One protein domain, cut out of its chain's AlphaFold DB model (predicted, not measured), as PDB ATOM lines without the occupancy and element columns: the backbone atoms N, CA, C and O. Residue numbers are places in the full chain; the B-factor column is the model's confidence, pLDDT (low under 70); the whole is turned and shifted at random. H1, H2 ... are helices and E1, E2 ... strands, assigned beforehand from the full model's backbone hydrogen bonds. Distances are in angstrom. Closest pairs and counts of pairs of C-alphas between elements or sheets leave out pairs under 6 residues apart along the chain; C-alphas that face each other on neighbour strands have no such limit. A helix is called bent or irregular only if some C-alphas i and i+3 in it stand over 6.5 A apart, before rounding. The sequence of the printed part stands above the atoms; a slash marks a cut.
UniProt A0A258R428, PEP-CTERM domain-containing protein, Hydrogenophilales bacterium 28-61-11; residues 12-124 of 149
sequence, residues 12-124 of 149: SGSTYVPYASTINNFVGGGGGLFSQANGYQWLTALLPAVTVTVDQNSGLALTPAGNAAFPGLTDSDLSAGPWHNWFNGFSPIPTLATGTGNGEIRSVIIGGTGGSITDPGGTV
ATOM      1  N   SER A  12      55.634  29.170   2.234       80.56
ATOM      2  CA  SER A  12      55.298  30.323   1.398       80.56
ATOM      3  C   SER A  12      55.118  29.905  -0.065       80.56
ATOM      4  O   SER A  12      55.733  28.945  -0.531       80.56
ATOM      5  N   GLY A  13      54.315  30.648  -0.829       78.62
ATOM      6  CA  GLY A  13      54.131  30.358  -2.255       78.62
ATOM      7  C   GLY A  13      55.412  30.475  -3.085       78.62
ATOM      8  O   GLY A  13      55.564  29.772  -4.084       78.62
ATOM      9  N   SER A  14      56.354  31.323  -2.667       84.62
ATOM     10  CA  SER A  14      57.621  31.564  -3.358       84.62
ATOM     11  C   SER A  14      58.520  30.331  -3.331       84.62
ATOM     12  O   SER A  14      59.301  30.130  -4.259       84.62
ATOM     13  N   THR A  15      58.335  29.446  -2.346       87.00
ATOM     14  CA  THR A  15      58.994  28.137  -2.266       87.00
ATOM     15  C   THR A  15      58.714  27.269  -3.500       87.00
ATOM     16  O   THR A  15      59.548  26.446  -3.866       87.00
ATOM     17  N   TYR A  16      57.581  27.470  -4.182       88.00
ATOM     18  CA  TYR A  16      57.210  26.697  -5.371       88.00
ATOM     19  C   TYR A  16      57.685  27.316  -6.693       88.00
ATOM     20  O   TYR A  16      57.671  26.636  -7.717       88.00
ATOM     21  N   VAL A  17      58.142  28.575  -6.699       89.50
ATOM     22  CA  VAL A  17      58.587  29.276  -7.920       89.50
ATOM     23  C   VAL A  17      59.723  28.540  -8.651       89.50
ATOM     24  O   VAL A  17      59.623  28.400  -9.869       89.50
ATOM     25  N   PRO A  18      60.752  27.978  -7.977       92.94
ATOM     26  CA  PRO A  18      61.794  27.200  -8.656       92.94
ATOM     27  C   PRO A  18      61.277  25.955  -9.395       92.94
ATOM     28  O   PRO A  18      61.933  25.467 -10.310       92.94
ATOM     29  N   TYR A  19      60.096  25.453  -9.024       90.12
ATOM     30  CA  TYR A  19      59.462  24.277  -9.625       90.12
ATOM     31  C   TYR A  19      58.382  24.639 -10.650       90.12
ATOM     32  O   TYR A  19      57.717  23.744 -11.174       90.12
ATOM     33  N   ALA A  20      58.212  25.928 -10.965       89.38
ATOM     34  CA  ALA A  20      57.161  26.414 -11.854       89.38
ATOM     35  C   ALA A  20      57.151  25.669 -13.194       89.38
ATOM     36  O   ALA A  20      56.088  25.260 -13.640       89.38
ATOM     37  N   SER A  21      58.316  25.393 -13.798       88.12
ATOM     38  CA  SER A  21      58.391  24.635 -15.056       88.12
ATOM     39  C   SER A  21      57.905  23.188 -14.930       88.12
ATOM     40  O   SER A  21      57.299  22.664 -15.863       88.12
ATOM     41  N   THR A  22      58.172  22.515 -13.811       89.62
ATOM     42  CA  THR A  22      57.707  21.139 -13.591       89.62
ATOM     43  C   THR A  22      56.193  21.114 -13.416       89.62
ATOM     44  O   THR A  22      55.513  20.299 -14.035       89.62
ATOM     45  N   ILE A  23      55.659  22.050 -12.628       89.12
ATOM     46  CA  ILE A  23      54.216  22.170 -12.392       89.12
ATOM     47  C   ILE A  23      53.492  22.588 -13.686       89.12
ATOM     48  O   ILE A  23      52.462  22.014 -14.022       89.12
ATOM     49  N   ASN A  24      54.075  23.513 -14.457       87.81
ATOM     50  CA  ASN A  24      53.621  23.948 -15.782       87.81
ATOM     51  C   ASN A  24      53.393  22.767 -16.731       87.81
ATOM     52  O   ASN A  24      52.334  22.660 -17.345       87.81
ATOM     53  N   ASN A  25      54.377  21.872 -16.823       86.50
ATOM     54  CA  ASN A  25      54.307  20.712 -17.707       86.50
ATOM     55  C   ASN A  25      53.317  19.662 -17.191       86.50
ATOM     56  O   ASN A  25      52.615  19.052 -17.988       86.50
ATOM     57  N   PHE A  26      53.224  19.465 -15.872       88.44
ATOM     58  CA  PHE A  26      52.240  18.551 -15.288       88.44
ATOM     59  C   PHE A  26      50.803  19.002 -15.582       88.44
ATOM     60  O   PHE A  26      50.006  18.228 -16.102       88.44
ATOM     61  N   VAL A  27      50.478  20.261 -15.279       87.94
ATOM     62  CA  VAL A  27      49.127  20.806 -15.482       87.94
ATOM     63  C   VAL A  27      48.810  20.921 -16.972       87.94
ATOM     64  O   VAL A  27      47.731  20.534 -17.405       87.94
ATOM     65  N   GLY A  28      49.753  21.401 -17.786       84.00
ATOM     66  CA  GLY A  28      49.559  21.483 -19.233       84.00
ATOM     67  C   GLY A  28      49.394  20.123 -19.908       84.00
ATOM     68  O   GLY A  28      48.555  19.977 -20.790       84.00
ATOM     69  N   GLY A  29      50.122  19.103 -19.447       80.88
ATOM     70  CA  GLY A  29      50.105  17.744 -19.988       80.88
ATOM     71  C   GLY A  29      48.860  16.911 -19.658       80.88
ATOM     72  O   GLY A  29      48.904  15.696 -19.829       80.88
ATOM     73  N   GLY A  30      47.777  17.529 -19.179       83.12
ATOM     74  CA  GLY A  30      46.528  16.853 -18.802       83.12
ATOM     75  C   GLY A  30      46.265  16.796 -17.294       83.12
ATOM     76  O   GLY A  30      45.267  16.221 -16.866       83.12
ATOM     77  N   GLY A  31      47.143  17.374 -16.472       88.25
ATOM     78  CA  GLY A  31      46.930  17.497 -15.033       88.25
ATOM     79  C   GLY A  31      45.910  18.582 -14.670       88.25
ATOM     80  O   GLY A  31      45.745  19.579 -15.369       88.25
ATOM     81  N   GLY A  32      45.249  18.406 -13.526       90.06
ATOM     82  CA  GLY A  32      44.331  19.387 -12.952       90.06
ATOM     83  C   GLY A  32      44.982  20.144 -11.798       90.06
ATOM     84  O   GLY A  32      45.623  19.545 -10.935       90.06
ATOM     85  N   LEU A  33      44.794  21.460 -11.764       92.00
ATOM     86  CA  LEU A  33      45.150  22.321 -10.645       92.00
ATOM     87  C   LEU A  33      43.879  22.751  -9.910       92.00
ATOM     88  O   LEU A  33      43.048  23.468 -10.463       92.00
ATOM     89  N   PHE A  34      43.757  22.335  -8.652       91.56
ATOM     90  CA  PHE A  34      42.632  22.668  -7.778       91.56
ATOM     91  C   PHE A  34      42.992  23.866  -6.887       91.56
ATOM     92  O   PHE A  34      44.002  23.846  -6.183       91.56
ATOM     93  N   SER A  35      42.152  24.901  -6.890       88.44
ATOM     94  CA  SER A  35      42.244  26.116  -6.073       88.44
ATOM     95  C   SER A  35      41.978  25.905  -4.563       88.44
ATOM     96  O   SER A  35      41.289  26.699  -3.925       88.44
ATOM     97  N   GLN A  36      42.500  24.849  -3.934       82.62
ATOM     98  CA  GLN A  36      42.157  24.508  -2.540       82.62
ATOM     99  C   GLN A  36      43.135  25.055  -1.481       82.62
ATOM    100  O   GLN A  36      42.782  25.152  -0.311       82.62
ATOM    101  N   ALA A  37      44.359  25.425  -1.863       76.25
ATOM    102  CA  ALA A  37      45.407  25.839  -0.923       76.25
ATOM    103  C   ALA A  37      45.881  27.282  -1.154       76.25
ATOM    104  O   ALA A  37      45.393  27.961  -2.045       76.25
ATOM    105  N   ASN A  38      46.865  27.728  -0.372       76.75
ATOM    106  CA  ASN A  38      47.677  28.914  -0.664       76.75
ATOM    107  C   ASN A  38      48.914  28.517  -1.487       76.75
ATOM    108  O   ASN A  38      49.320  27.355  -1.481       76.75
ATOM    109  N   GLY A  39      49.576  29.498  -2.107       80.81
ATOM    110  CA  GLY A  39      50.911  29.305  -2.683       80.81
ATOM    111  C   GLY A  39      51.001  29.321  -4.209       80.81
ATOM    112  O   GLY A  39      51.936  28.756  -4.764       80.81
ATOM    113  N   TYR A  40      50.086  30.002  -4.900       86.81
ATOM    114  CA  TYR A  40      50.083  30.124  -6.369       86.81
ATOM    115  C   TYR A  40      51.035  31.193  -6.924       86.81
ATOM    116  O   TYR A  40      50.894  31.597  -8.073       86.81
ATOM    117  N   GLN A  41      52.023  31.656  -6.151       87.31
ATOM    118  CA  GLN A  41      52.998  32.646  -6.640       87.31
ATOM    119  C   GLN A  41      53.780  32.124  -7.859       87.31
ATOM    120  O   GLN A  41      54.126  32.901  -8.744       87.31
ATOM    121  N   TRP A  42      53.989  30.805  -7.952       88.94
ATOM    122  CA  TRP A  42      54.540  30.158  -9.148       88.94
ATOM    123  C   TRP A  42      53.629  30.307 -10.379       88.94
ATOM    124  O   TRP A  42      54.133  30.430 -11.490       88.94
ATOM    125  N   LEU A  43      52.303  30.323 -10.197       88.50
ATOM    126  CA  LEU A  43      51.334  30.427 -11.286       88.50
ATOM    127  C   LEU A  43      51.306  31.853 -11.837       88.50
ATOM    128  O   LEU A  43      51.357  32.022 -13.047       88.50
ATOM    129  N   THR A  44      51.324  32.875 -10.973       87.06
ATOM    130  CA  THR A  44      51.421  34.283 -11.405       87.06
ATOM    131  C   THR A  44      52.762  34.599 -12.074       87.06
ATOM    132  O   THR A  44      52.826  35.465 -12.940       87.06
ATOM    133  N   ALA A  45      53.835  33.870 -11.741       86.19
ATOM    134  CA  ALA A  45      55.108  33.986 -12.454       86.19
ATOM    135  C   ALA A  45      55.034  33.478 -13.909       86.19
ATOM    136  O   ALA A  45      55.773  33.969 -14.759       86.19
ATOM    137  N   LEU A  46      54.151  32.515 -14.201       86.81
ATOM    138  CA  LEU A  46      53.940  31.960 -15.545       86.81
ATOM    139  C   LEU A  46      52.819  32.673 -16.311       86.81
ATOM    140  O   LEU A  46      52.924  32.885 -17.515       86.81
ATOM    141  N   LEU A  47      51.750  33.046 -15.608       88.69
ATOM    142  CA  LEU A  47      50.567  33.725 -16.122       88.69
ATOM    143  C   LEU A  47      50.322  34.998 -15.299       88.69
ATOM    144  O   LEU A  47      49.562  34.964 -14.334       88.69
ATOM    145  N   PRO A  48      50.926  36.143 -15.660       90.06
ATOM    146  CA  PRO A  48      50.860  37.361 -14.845       90.06
ATOM    147  C   PRO A  48      49.446  37.905 -14.611       90.06
ATOM    148  O   PRO A  48      49.212  38.609 -13.634       90.06
ATOM    149  N   ALA A  49      48.504  37.586 -15.503       91.50
ATOM    150  CA  ALA A  49      47.107  38.000 -15.398       91.50
ATOM    151  C   ALA A  49      46.279  37.124 -14.445       91.50
ATOM    152  O   ALA A  49      45.136  37.469 -14.142       91.50
ATOM    153  N   VAL A  50      46.825  35.992 -13.986       92.56
ATOM    154  CA  VAL A  50      46.082  35.070 -13.138       92.56
ATOM    155  C   VAL A  50      45.892  35.659 -11.748       92.56
ATOM    156  O   VAL A  50      46.832  36.129 -11.101       92.56
ATOM    157  N   THR A  51      44.666  35.577 -11.252       92.94
ATOM    158  CA  THR A  51      44.362  35.878  -9.857       92.94
ATOM    159  C   THR A  51      43.757  34.655  -9.202       92.94
ATOM    160  O   THR A  51      42.937  33.961  -9.809       92.94
ATOM    161  N   VAL A  52      44.137  34.422  -7.949       93.00
ATOM    162  CA  VAL A  52      43.500  33.420  -7.101       93.00
ATOM    163  C   VAL A  52      42.822  34.138  -5.956       93.00
ATOM    164  O   VAL A  52      43.481  34.816  -5.168       93.00
ATOM    165  N   THR A  53      41.505  34.016  -5.903       92.75
ATOM    166  CA  THR A  53      40.670  34.748  -4.956       92.75
ATOM    167  C   THR A  53      40.118  33.780  -3.928       92.75
ATOM    168  O   THR A  53      39.561  32.747  -4.296       92.75
ATOM    169  N   VAL A  54      40.261  34.133  -2.653       91.25
ATOM    170  CA  VAL A  54      39.711  33.372  -1.528       91.25
ATOM    171  C   VAL A  54      38.186  33.452  -1.552       91.25
ATOM    172  O   VAL A  54      37.617  34.530  -1.722       91.25
ATOM    173  N   ASP A  55      37.532  32.314  -1.370       91.12
ATOM    174  CA  ASP A  55      36.081  32.183  -1.209       91.12
ATOM    175  C   ASP A  55      35.811  30.845  -0.502       91.12
ATOM    176  O   ASP A  55      36.700  30.009  -0.415       91.12
ATOM    177  N   GLN A  56      34.620  30.601   0.026       90.44
ATOM    178  CA  GLN A  56      34.322  29.326   0.671       90.44
ATOM    179  C   GLN A  56      32.898  28.889   0.375       90.44
ATOM    180  O   GLN A  56      31.949  29.413   0.948       90.44
ATOM    181  N   ASN A  57      32.754  27.882  -0.484       92.12
ATOM    182  CA  ASN A  57      31.463  27.253  -0.752       92.12
ATOM    183  C   ASN A  57      31.644  25.749  -0.964       92.12
ATOM    184  O   ASN A  57      32.754  25.220  -0.915       92.12
ATOM    185  N   SER A  58      30.537  25.051  -1.182       91.50
ATOM    186  CA  SER A  58      30.495  23.622  -1.474       91.50
ATOM    187  C   SER A  58      29.869  23.373  -2.841       91.50
ATOM    188  O   SER A  58      29.312  24.278  -3.465       91.50
ATOM    189  N   GLY A  59      29.966  22.128  -3.298       91.56
ATOM    190  CA  GLY A  59      29.447  21.728  -4.596       91.56
ATOM    191  C   GLY A  59      30.387  22.150  -5.716       91.56
ATOM    192  O   GLY A  59      30.661  23.332  -5.933       91.56
ATOM    193  N   LEU A  60      30.873  21.146  -6.430       95.25
ATOM    194  CA  LEU A  60      31.624  21.314  -7.656       95.25
ATOM    195  C   LEU A  60      30.980  20.453  -8.727       95.25
ATOM    196  O   LEU A  60      30.547  19.338  -8.449       95.25
ATOM    197  N   ALA A  61      30.935  20.996  -9.933       96.00
ATOM    198  CA  ALA A  61      30.488  20.295 -11.118       96.00
ATOM    199  C   ALA A  61      31.631  20.252 -12.129       96.00
ATOM    200  O   ALA A  61      32.263  21.281 -12.411       96.00
ATOM    201  N   LEU A  62      31.892  19.071 -12.676       96.44
ATOM    202  CA  LEU A  62      32.797  18.898 -13.796       96.44
ATOM    203  C   LEU A  62      32.208  19.561 -15.037       96.44
ATOM    204  O   LEU A  62      31.039  19.417 -15.391       96.44
ATOM    205  N   THR A  63      33.064  20.285 -15.738       96.31
ATOM    206  CA  THR A  63      32.759  20.776 -17.081       96.31
ATOM    207  C   THR A  63      32.924  19.638 -18.099       96.31
ATOM    208  O   THR A  63      33.547  18.615 -17.795       96.31
ATOM    209  N   PRO A  64      32.477  19.814 -19.357       94.38
ATOM    210  CA  PRO A  64      32.804  18.872 -20.426       94.38
ATOM    211  C   PRO A  64      34.314  18.633 -20.593       94.38
ATOM    212  O   PRO A  64      34.727  17.501 -20.831       94.38
ATOM    213  N   ALA A  65      35.143  19.670 -20.415       92.19
ATOM    214  CA  ALA A  65      36.599  19.539 -20.462       92.19
ATOM    215  C   ALA A  65      37.139  18.715 -19.281       92.19
ATOM    216  O   ALA A  65      38.012  17.874 -19.474       92.19
ATOM    217  N   GLY A  66      36.582  18.903 -18.079       93.38
ATOM    218  CA  GLY A  66      36.920  18.102 -16.900       93.38
ATOM    219  C   GLY A  66      36.582  16.624 -17.072       93.38
ATOM    220  O   GLY A  66      37.432  15.779 -16.812       93.38
ATOM    221  N   ASN A  67      35.393  16.314 -17.594       93.56
ATOM    222  CA  ASN A  67      34.993  14.938 -17.911       93.56
ATOM    223  C   ASN A  67      35.888  14.301 -18.983       93.56
ATOM    224  O   ASN A  67      36.201  13.116 -18.903       93.56
ATOM    225  N   ALA A  68      36.322  15.075 -19.984       90.50
ATOM    226  CA  ALA A  68      37.239  14.584 -21.008       90.50
ATOM    227  C   ALA A  68      38.648  14.318 -20.447       90.50
ATOM    228  O   ALA A  68      39.265  13.315 -20.802       90.50
ATOM    229  N   ALA A  69      39.144  15.194 -19.566       89.19
ATOM    230  CA  ALA A  69      40.448  15.050 -18.924       89.19
ATOM    231  C   ALA A  69      40.472  13.909 -17.892       89.19
ATOM    232  O   ALA A  69      41.469  13.194 -17.784       89.19
ATOM    233  N   PHE A  70      39.367  13.704 -17.167       91.56
ATOM    234  CA  PHE A  70      39.254  12.714 -16.097       91.56
ATOM    235  C   PHE A  70      37.963  11.881 -16.213       91.56
ATOM    236  O   PHE A  70      37.048  12.060 -15.413       91.56
ATOM    237  N   PRO A  71      37.879  10.912 -17.148       91.88
ATOM    238  CA  PRO A  71      36.639  10.166 -17.415       91.88
ATOM    239  C   PRO A  71      36.094   9.340 -16.240       91.88
ATOM    240  O   PRO A  71      34.936   8.937 -16.259       91.88
ATOM    241  N   GLY A  72      36.938   9.033 -15.250       92.44
ATOM    242  CA  GLY A  72      36.553   8.294 -14.045       92.44
ATOM    243  C   GLY A  72      36.211   9.174 -12.842       92.44
ATOM    244  O   GLY A  72      35.861   8.629 -11.802       92.44
ATOM    245  N   LEU A  73      36.357  10.497 -12.959       92.81
ATOM    246  CA  LEU A  73      36.032  11.448 -11.901       92.81
ATOM    247  C   LEU A  73      34.570  11.880 -12.040       92.81
ATOM    248  O   LEU A  73      34.088  12.117 -13.145       92.81
ATOM    249  N   THR A  74      33.870  12.002 -10.919       94.81
ATOM    250  CA  THR A  74      32.464  12.414 -10.859       94.81
ATOM    251  C   THR A  74      32.281  13.652  -9.982       94.81
ATOM    252  O   THR A  74      33.111  13.954  -9.125       94.81
ATOM    253  N   ASP A  75      31.149  14.345 -10.127       94.38
ATOM    254  CA  ASP A  75      30.784  15.470  -9.248       94.38
ATOM    255  C   ASP A  75      30.694  15.041  -7.770       94.38
ATOM    256  O   ASP A  75      31.041  15.802  -6.861       94.38
ATOM    257  N   SER A  76      30.285  13.792  -7.507       92.50
ATOM    258  CA  SER A  76      30.282  13.228  -6.153       92.50
ATOM    259  C   SER A  76      31.681  13.162  -5.540       92.50
ATOM    260  O   SER A  76      31.823  13.454  -4.355       92.50
ATOM    261  N   ASP A  77      32.714  12.876  -6.332       90.81
ATOM    262  CA  ASP A  77      34.094  12.814  -5.834       90.81
ATOM    263  C   ASP A  77      34.619  14.196  -5.415       90.81
ATOM    264  O   ASP A  77      35.466  14.310  -4.530       90.81
ATOM    265  N   LEU A  78      34.088  15.264  -6.018       89.75
ATOM    266  CA  LEU A  78      34.487  16.647  -5.749       89.75
ATOM    267  C   LEU A  78      33.660  17.330  -4.649       89.75
ATOM    268  O   LEU A  78      33.998  18.433  -4.220       89.75
ATOM    269  N   SER A  79      32.581  16.702  -4.183       81.62
ATOM    270  CA  SER A  79      31.619  17.306  -3.247       81.62
ATOM    271  C   SER A  79      31.839  16.926  -1.777       81.62
ATOM    272  O   SER A  79      31.057  17.322  -0.914       81.62
ATOM    273  N   ALA A  80      32.933  16.222  -1.462       79.19
ATOM    274  CA  ALA A  80      33.255  15.766  -0.106       79.19
ATOM    275  C   ALA A  80      33.609  16.896   0.892       79.19
ATOM    276  O   ALA A  80      33.737  16.638   2.089       79.19
ATOM    277  N   GLY A  81      33.770  18.143   0.437       83.12
ATOM    278  CA  GLY A  81      34.111  19.274   1.298       83.12
ATOM    279  C   GLY A  81      34.036  20.631   0.594       83.12
ATOM    280  O   GLY A  81      33.705  20.699  -0.593       83.12
ATOM    281  N   PRO A  82      34.314  21.728   1.321       89.69
ATOM    282  CA  PRO A  82      34.341  23.054   0.735       89.69
ATOM    283  C   PRO A  82      35.552  23.235  -0.186       89.69
ATOM    284  O   PRO A  82      36.646  22.720   0.064       89.69
ATOM    285  N   TRP A  83      35.366  24.032  -1.229       92.00
ATOM    286  CA  TRP A  83      36.460  24.636  -1.975       92.00
ATOM    287  C   TRP A  83      36.759  26.023  -1.389       92.00
ATOM    288  O   TRP A  83      35.870  26.669  -0.837       92.00
ATOM    289  N   HIS A  84      38.022  26.454  -1.465       91.44
ATOM    290  CA  HIS A  84      38.537  27.586  -0.676       91.44
ATOM    291  C   HIS A  84      39.048  28.773  -1.499       91.44
ATOM    292  O   HIS A  84      39.355  29.832  -0.952       91.44
ATOM    293  N   ASN A  85      39.186  28.606  -2.810       93.69
ATOM    294  CA  ASN A  85      39.542  29.695  -3.703       93.69
ATOM    295  C   ASN A  85      38.962  29.438  -5.091       93.69
ATOM    296  O   ASN A  85      38.456  28.354  -5.381       93.69
ATOM    297  N   TRP A  86      39.121  30.404  -5.983       94.94
ATOM    298  CA  TRP A  86      38.834  30.257  -7.403       94.94
ATOM    299  C   TRP A  86      39.834  31.041  -8.255       94.94
ATOM    300  O   TRP A  86      40.487  31.973  -7.779       94.94
ATOM    301  N   PHE A  87      39.966  30.640  -9.517       95.31
ATOM    302  CA  PHE A  87      40.872  31.229 -10.497       95.31
ATOM    303  C   PHE A  87      40.153  32.238 -11.402       95.31
ATOM    304  O   PHE A  87      39.011  32.017 -11.808       95.31
ATOM    305  N   ASN A  88      40.857  33.302 -11.796       94.75
ATOM    306  CA  ASN A  88      40.479  34.213 -12.882       94.75
ATOM    307  C   ASN A  88      41.704  34.564 -13.739       94.75
ATOM    308  O   ASN A  88      42.829  34.401 -13.276       94.75
ATOM    309  N   GLY A  89      41.505  35.054 -14.966       92.75
ATOM    310  CA  GLY A  89      42.602  35.548 -15.813       92.75
ATOM    311  C   GLY A  89      43.620  34.482 -16.249       92.75
ATOM    312  O   GLY A  89      44.750  34.816 -16.587       92.75
ATOM    313  N   PHE A  90      43.236  33.201 -16.239       89.00
ATOM    314  CA  PHE A  90      44.104  32.035 -16.489       89.00
ATOM    315  C   PHE A  90      44.106  31.549 -17.952       89.00
ATOM    316  O   PHE A  90      44.565  30.444 -18.238       89.00
ATOM    317  N   SER A  91      43.578  32.346 -18.885       83.56
ATOM    318  CA  SER A  91      43.629  32.021 -20.316       83.56
ATOM    319  C   SER A  91      45.084  31.779 -20.748       83.56
ATOM    320  O   SER A  91      45.955  32.551 -20.335       83.56
ATOM    321  N   PRO A  92      45.375  30.751 -21.567       79.25
ATOM    322  CA  PRO A  92      44.443  29.911 -22.341       79.25
ATOM    323  C   PRO A  92      43.975  28.598 -21.678       79.25
ATOM    324  O   PRO A  92      43.359  27.775 -22.353       79.25
ATOM    325  N   ILE A  93      44.256  28.359 -20.393       87.75
ATOM    326  CA  ILE A  93      43.926  27.081 -19.741       87.75
ATOM    327  C   ILE A  93      42.395  26.907 -19.621       87.75
ATOM    328  O   ILE A  93      41.725  27.830 -19.150       87.75
ATOM    329  N   PRO A  94      41.806  25.753 -19.983       91.06
ATOM    330  CA  PRO A  94      40.388  25.513 -19.752       91.06
ATOM    331  C   PRO A  94      40.052  25.285 -18.273       91.06
ATOM    332  O   PRO A  94      40.828  24.741 -17.482       91.06
ATOM    333  N   THR A  95      38.825  25.657 -17.919       94.94
ATOM    334  CA  THR A  95      38.194  25.278 -16.655       94.94
ATOM    335  C   THR A  95      37.773  23.816 -16.719       94.94
ATOM    336  O   THR A  95      37.062  23.424 -17.639       94.94
ATOM    337  N   LEU A  96      38.177  23.019 -15.732       95.31
ATOM    338  CA  LEU A  96      37.830  21.604 -15.607       95.31
ATOM    339  C   LEU A  96      36.667  21.382 -14.640       95.31
ATOM    340  O   LEU A  96      35.812  20.549 -14.924       95.31
ATOM    341  N   ALA A  97      36.565  22.169 -13.568       96.31
ATOM    342  CA  ALA A  97      35.416  22.141 -12.668       96.31
ATOM    343  C   ALA A  97      35.043  23.539 -12.175       96.31
ATOM    344  O   ALA A  97      35.907  24.405 -11.975       96.31
ATOM    345  N   THR A  98      33.748  23.732 -11.950       97.06
ATOM    346  CA  THR A  98      33.171  24.985 -11.465       97.06
ATOM    347  C   THR A  98      32.426  24.796 -10.156       97.06
ATOM    348  O   THR A  98      31.814  23.753  -9.943       97.06
ATOM    349  N   GLY A  99      32.420  25.831  -9.322       95.50
ATOM    350  CA  GLY A  99      31.557  25.944  -8.146       95.50
ATOM    351  C   GLY A  99      30.755  27.239  -8.185       95.50
ATOM    352  O   GLY A  99      31.120  28.169  -8.902       95.50
ATOM    353  N   THR A 100      29.674  27.318  -7.410       95.56
ATOM    354  CA  THR A 100      28.906  28.562  -7.258       95.56
ATOM    355  C   THR A 100      29.334  29.263  -5.979       95.56
ATOM    356  O   THR A 100      29.150  28.718  -4.894       95.56
ATOM    357  N   GLY A 101      29.900  30.463  -6.100       91.56
ATOM    358  CA  GLY A 101      30.298  31.296  -4.965       91.56
ATOM    359  C   GLY A 101      29.718  32.695  -5.082       91.56
ATOM    360  O   GLY A 101      29.848  33.338  -6.124       91.56
ATOM    361  N   ASN A 102      29.036  33.152  -4.028       88.69
ATOM    362  CA  ASN A 102      28.312  34.431  -4.007       88.69
ATOM    363  C   ASN A 102      27.306  34.595  -5.170       88.69
ATOM    364  O   ASN A 102      27.110  35.690  -5.686       88.69
ATOM    365  N   GLY A 103      26.679  33.493  -5.601       90.31
ATOM    366  CA  GLY A 103      25.710  33.480  -6.706       90.31
ATOM    367  C   GLY A 103      26.321  33.469  -8.112       90.31
ATOM    368  O   GLY A 103      25.578  33.454  -9.090       90.31
ATOM    369  N   GLU A 104      27.649  33.430  -8.236       94.69
ATOM    370  CA  GLU A 104      28.357  33.412  -9.518       94.69
ATOM    371  C   GLU A 104      29.069  32.077  -9.751       94.69
ATOM    372  O   GLU A 104      29.565  31.446  -8.816       94.69
ATOM    373  N   ILE A 105      29.164  31.661 -11.017       96.31
ATOM    374  CA  ILE A 105      29.946  30.487 -11.419       96.31
ATOM    375  C   ILE A 105      31.434  30.850 -11.370       96.31
ATOM    376  O   ILE A 105      31.884  31.798 -12.015       96.31
ATOM    377  N   ARG A 106      32.208  30.075 -10.613       96.56
ATOM    378  CA  ARG A 106      33.641  30.264 -10.381       96.56
ATOM    379  C   ARG A 106      34.433  29.086 -10.927       96.56
ATOM    380  O   ARG A 106      34.015  27.940 -10.788       96.56
ATOM    381  N   SER A 107      35.597  29.362 -11.512       96.50
ATOM    382  CA  SER A 107      36.526  28.317 -11.958       96.50
ATOM    383  C   SER A 107      37.367  27.843 -10.781       96.50
ATOM    384  O   SER A 107      38.154  28.612 -10.238       96.50
ATOM    385  N   VAL A 108      37.190  26.589 -10.377       95.75
ATOM    386  CA  VAL A 108      37.814  26.031  -9.165       95.75
ATOM    387  C   VAL A 108      38.901  25.013  -9.519       95.75
ATOM    388  O   VAL A 108      39.912  24.891  -8.829       95.75
ATOM    389  N   ILE A 109      38.740  24.313 -10.640       94.75
ATOM    390  CA  ILE A 109      39.788  23.458 -11.196       94.75
ATOM    391  C   ILE A 109      40.084  23.940 -12.610       94.75
ATOM    392  O   ILE A 109      39.161  24.096 -13.408       94.75
ATOM    393  N   ILE A 110      41.359  24.169 -12.916       93.75
ATOM    394  CA  ILE A 110      41.864  24.493 -14.259       93.75
ATOM    395  C   ILE A 110      42.903  23.447 -14.665       93.75
ATOM    396  O   ILE A 110      43.553  22.864 -13.803       93.75
ATOM    397  N   GLY A 111      43.087  23.194 -15.953       90.19
ATOM    398  CA  GLY A 111      44.120  22.264 -16.414       90.19
ATOM    399  C   GLY A 111      44.231  22.214 -17.926       90.19
ATOM    400  O   GLY A 111      43.387  22.769 -18.614       90.19
ATOM    401  N   GLY A 112      45.302  21.630 -18.448       81.31
ATOM    402  CA  GLY A 112      45.610  21.657 -19.877       81.31
ATOM    403  C   GLY A 112      45.033  20.482 -20.663       81.31
ATOM    404  O   GLY A 112      44.690  19.441 -20.109       81.31
ATOM    405  N   THR A 113      44.973  20.646 -21.984       67.81
ATOM    406  CA  THR A 113      44.577  19.607 -22.952       67.81
ATOM    407  C   THR A 113      45.777  18.983 -23.682       67.81
ATOM    408  O   THR A 113      45.595  18.287 -24.677       67.81
ATOM    409  N   GLY A 114      47.003  19.231 -23.207       70.50
ATOM    410  CA  GLY A 114      48.267  18.819 -23.824       70.50
ATOM    411  C   GLY A 114      49.333  19.915 -23.697       70.50
ATOM    412  O   GLY A 114      49.009  21.086 -23.576       70.50
ATOM    413  N   GLY A 115      50.623  19.569 -23.706       78.31
ATOM    414  CA  GLY A 115      51.703  20.568 -23.657       78.31
ATOM    415  C   GLY A 115      51.956  21.168 -22.266       78.31
ATOM    416  O   GLY A 115      52.303  20.446 -21.331       78.31
ATOM    417  N   SER A 116      51.855  22.492 -22.138       81.19
ATOM    418  CA  SER A 116      52.183  23.268 -20.930       81.19
ATOM    419  C   SER A 116      51.101  24.314 -20.608       81.19
ATOM    420  O   SER A 116      50.289  24.640 -21.463       81.19
ATOM    421  N   ILE A 117      51.065  24.885 -19.400       82.06
ATOM    422  CA  ILE A 117      50.145  25.997 -19.075       82.06
ATOM    423  C   ILE A 117      50.338  27.184 -20.037       82.06
ATOM    424  O   ILE A 117      49.369  27.798 -20.479       82.06
ATOM    425  N   THR A 118      51.587  27.507 -20.367       81.00
ATOM    426  CA  THR A 118      51.934  28.624 -21.263       81.00
ATOM    427  C   THR A 118      51.746  28.306 -22.748       81.00
ATOM    428  O   THR A 118      51.780  29.210 -23.575       81.00
ATOM    429  N   ASP A 119      51.562  27.030 -23.084       77.50
ATOM    430  CA  ASP A 119      51.348  26.525 -24.439       77.50
ATOM    431  C   ASP A 119      50.538  25.218 -24.354       77.50
ATOM    432  O   ASP A 119      51.128  24.131 -24.339       77.50
ATOM    433  N   PRO A 120      49.199  25.295 -24.212       64.81
ATOM    434  CA  PRO A 120      48.339  24.145 -23.907       64.81
ATOM    435  C   PRO A 120      48.096  23.222 -25.114       64.81
ATOM    436  O   PRO A 120      47.090  22.511 -25.171       64.81
ATOM    437  N   GLY A 121      49.002  23.229 -26.097       63.97
ATOM    438  CA  GLY A 121      48.980  22.270 -27.195       63.97
ATOM    439  C   GLY A 121      47.793  22.448 -28.134       63.97
ATOM    440  O   GLY A 121      47.366  21.488 -28.776       63.97
ATOM    441  N   GLY A 122      47.261  23.670 -28.243       58.91
ATOM    442  CA  GLY A 122      46.350  23.996 -29.329       58.91
ATOM    443  C   GLY A 122      47.073  23.712 -30.638       58.91
ATOM    444  O   GLY A 122      48.140  24.273 -30.876       58.91
ATOM    445  N   THR A 123      46.530  22.823 -31.470       53.47
ATOM    446  CA  THR A 123      47.007  22.651 -32.840       53.47
ATOM    447  C   THR A 123      46.906  24.011 -33.513       53.47
ATOM    448  O   THR A 123      45.831  24.391 -33.975       53.47
ATOM    449  N   VAL A 124      47.996  24.779 -33.518       55.66
ATOM    450  CA  VAL A 124      48.131  25.931 -34.397       55.66
ATOM    451  C   VAL A 124      47.905  25.341 -35.780       55.66
ATOM    452  O   VAL A 124      48.680  24.461 -36.169       55.66
TER     453      VAL A 124
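Overview. This is residues 12 to 124 of the 149 residues of the protein "PEP-CTERM domain-containing protein" of Hydrogenophilales bacterium 28-61-11 (UniProt A0A258R428). A small three-strand sheet, E1 E5 E4, is joined by the two-strand pair E2 and E3, which packs on it with E3 close to E5; H3 covers the E4 part of the sheet, while H1 and H2 pack together at one end. H4 is the named element farthest from the mean of the C-alphas, and residues 112 to 124 form a tail with no named element. The 113 printed residues include four named helices and five named strands, in the order H1 E1 H2 E2 H3 H4 E3 E4 E5, with both sheets antiparallel and a mixed class. The whole is compact, with a radius of gyration of the C-alphas of 13.4 A and spans of 33 by 32 by 20 A.

Arrangement. E5, residues 104 to 111, is the inner strand between the edge strands E1, residues 32 to 34, and E4, residues 95 to 101. N 33 and O 110 are 2.8 A apart, within hydrogen-bond range across E1 and E5. E4 and E5 form a hairpin, with N 106 and O 99 at 2.8 A. E2, residues 51 to 57, is antiparallel to E3, residues 83 to 88, with N 53 and O 86 at 3.0 A. E3 and E5 have 12 pairs of C-alphas within 8 A, the closest those of Trp 86 and Val 108, 4.7 A apart. H3, residues 64 to 69, is on the three-strand sheet at a height over the sheet of 8.5 A; its closest C-alphas to E4 are those of Gly 66 and Leu 96, 3.8 A apart. Residues 61 to 62 pair antiparallel with residues 97 to 98 of E4. H1, residues 13 to 28, only grazes this sheet with residues 23 to 28. With residues 13 to 20 alone it touches H2, residues 41 to 46, at a steep tilt of 48 degrees, the same way; the closest C-alphas are those of Val 17 and Trp 42, 4.3 A apart. H4, residues 75 to 78, is apart from H3. Every O i to N i+4 pair is within hydrogen-bond range in H2 and H3, against 7 of 12 in H1, and H4 is too short for such a pair.

Along the chain. H1 begins at C-alpha 13, (54.131, 30.358, -2.255), and spans 19.7 A; it is irregular, with C-alphas 18 and 21 7.7 A apart, and has a kink of 76 degrees near residue 20. E2 spans 18.0 A, E3 15.1 A and E4 15.3 A. H2 spans 9.0 A, H3 8.7 A, E1 6.4 A and H4 5.2 A. E5, the longest strand at 20.5 A, ends at C-alpha 111, (44.120, 22.264, -16.414).

Size, cuts and confidence. The two C-alphas farthest apart are those of Gly 81 and Val 124, at 38.9 A. The printed part has no cut, and no link between named elements is long. Mean pLDDT of the printed part is 87.8; residue 113 and residues 120 to 124 are under 70.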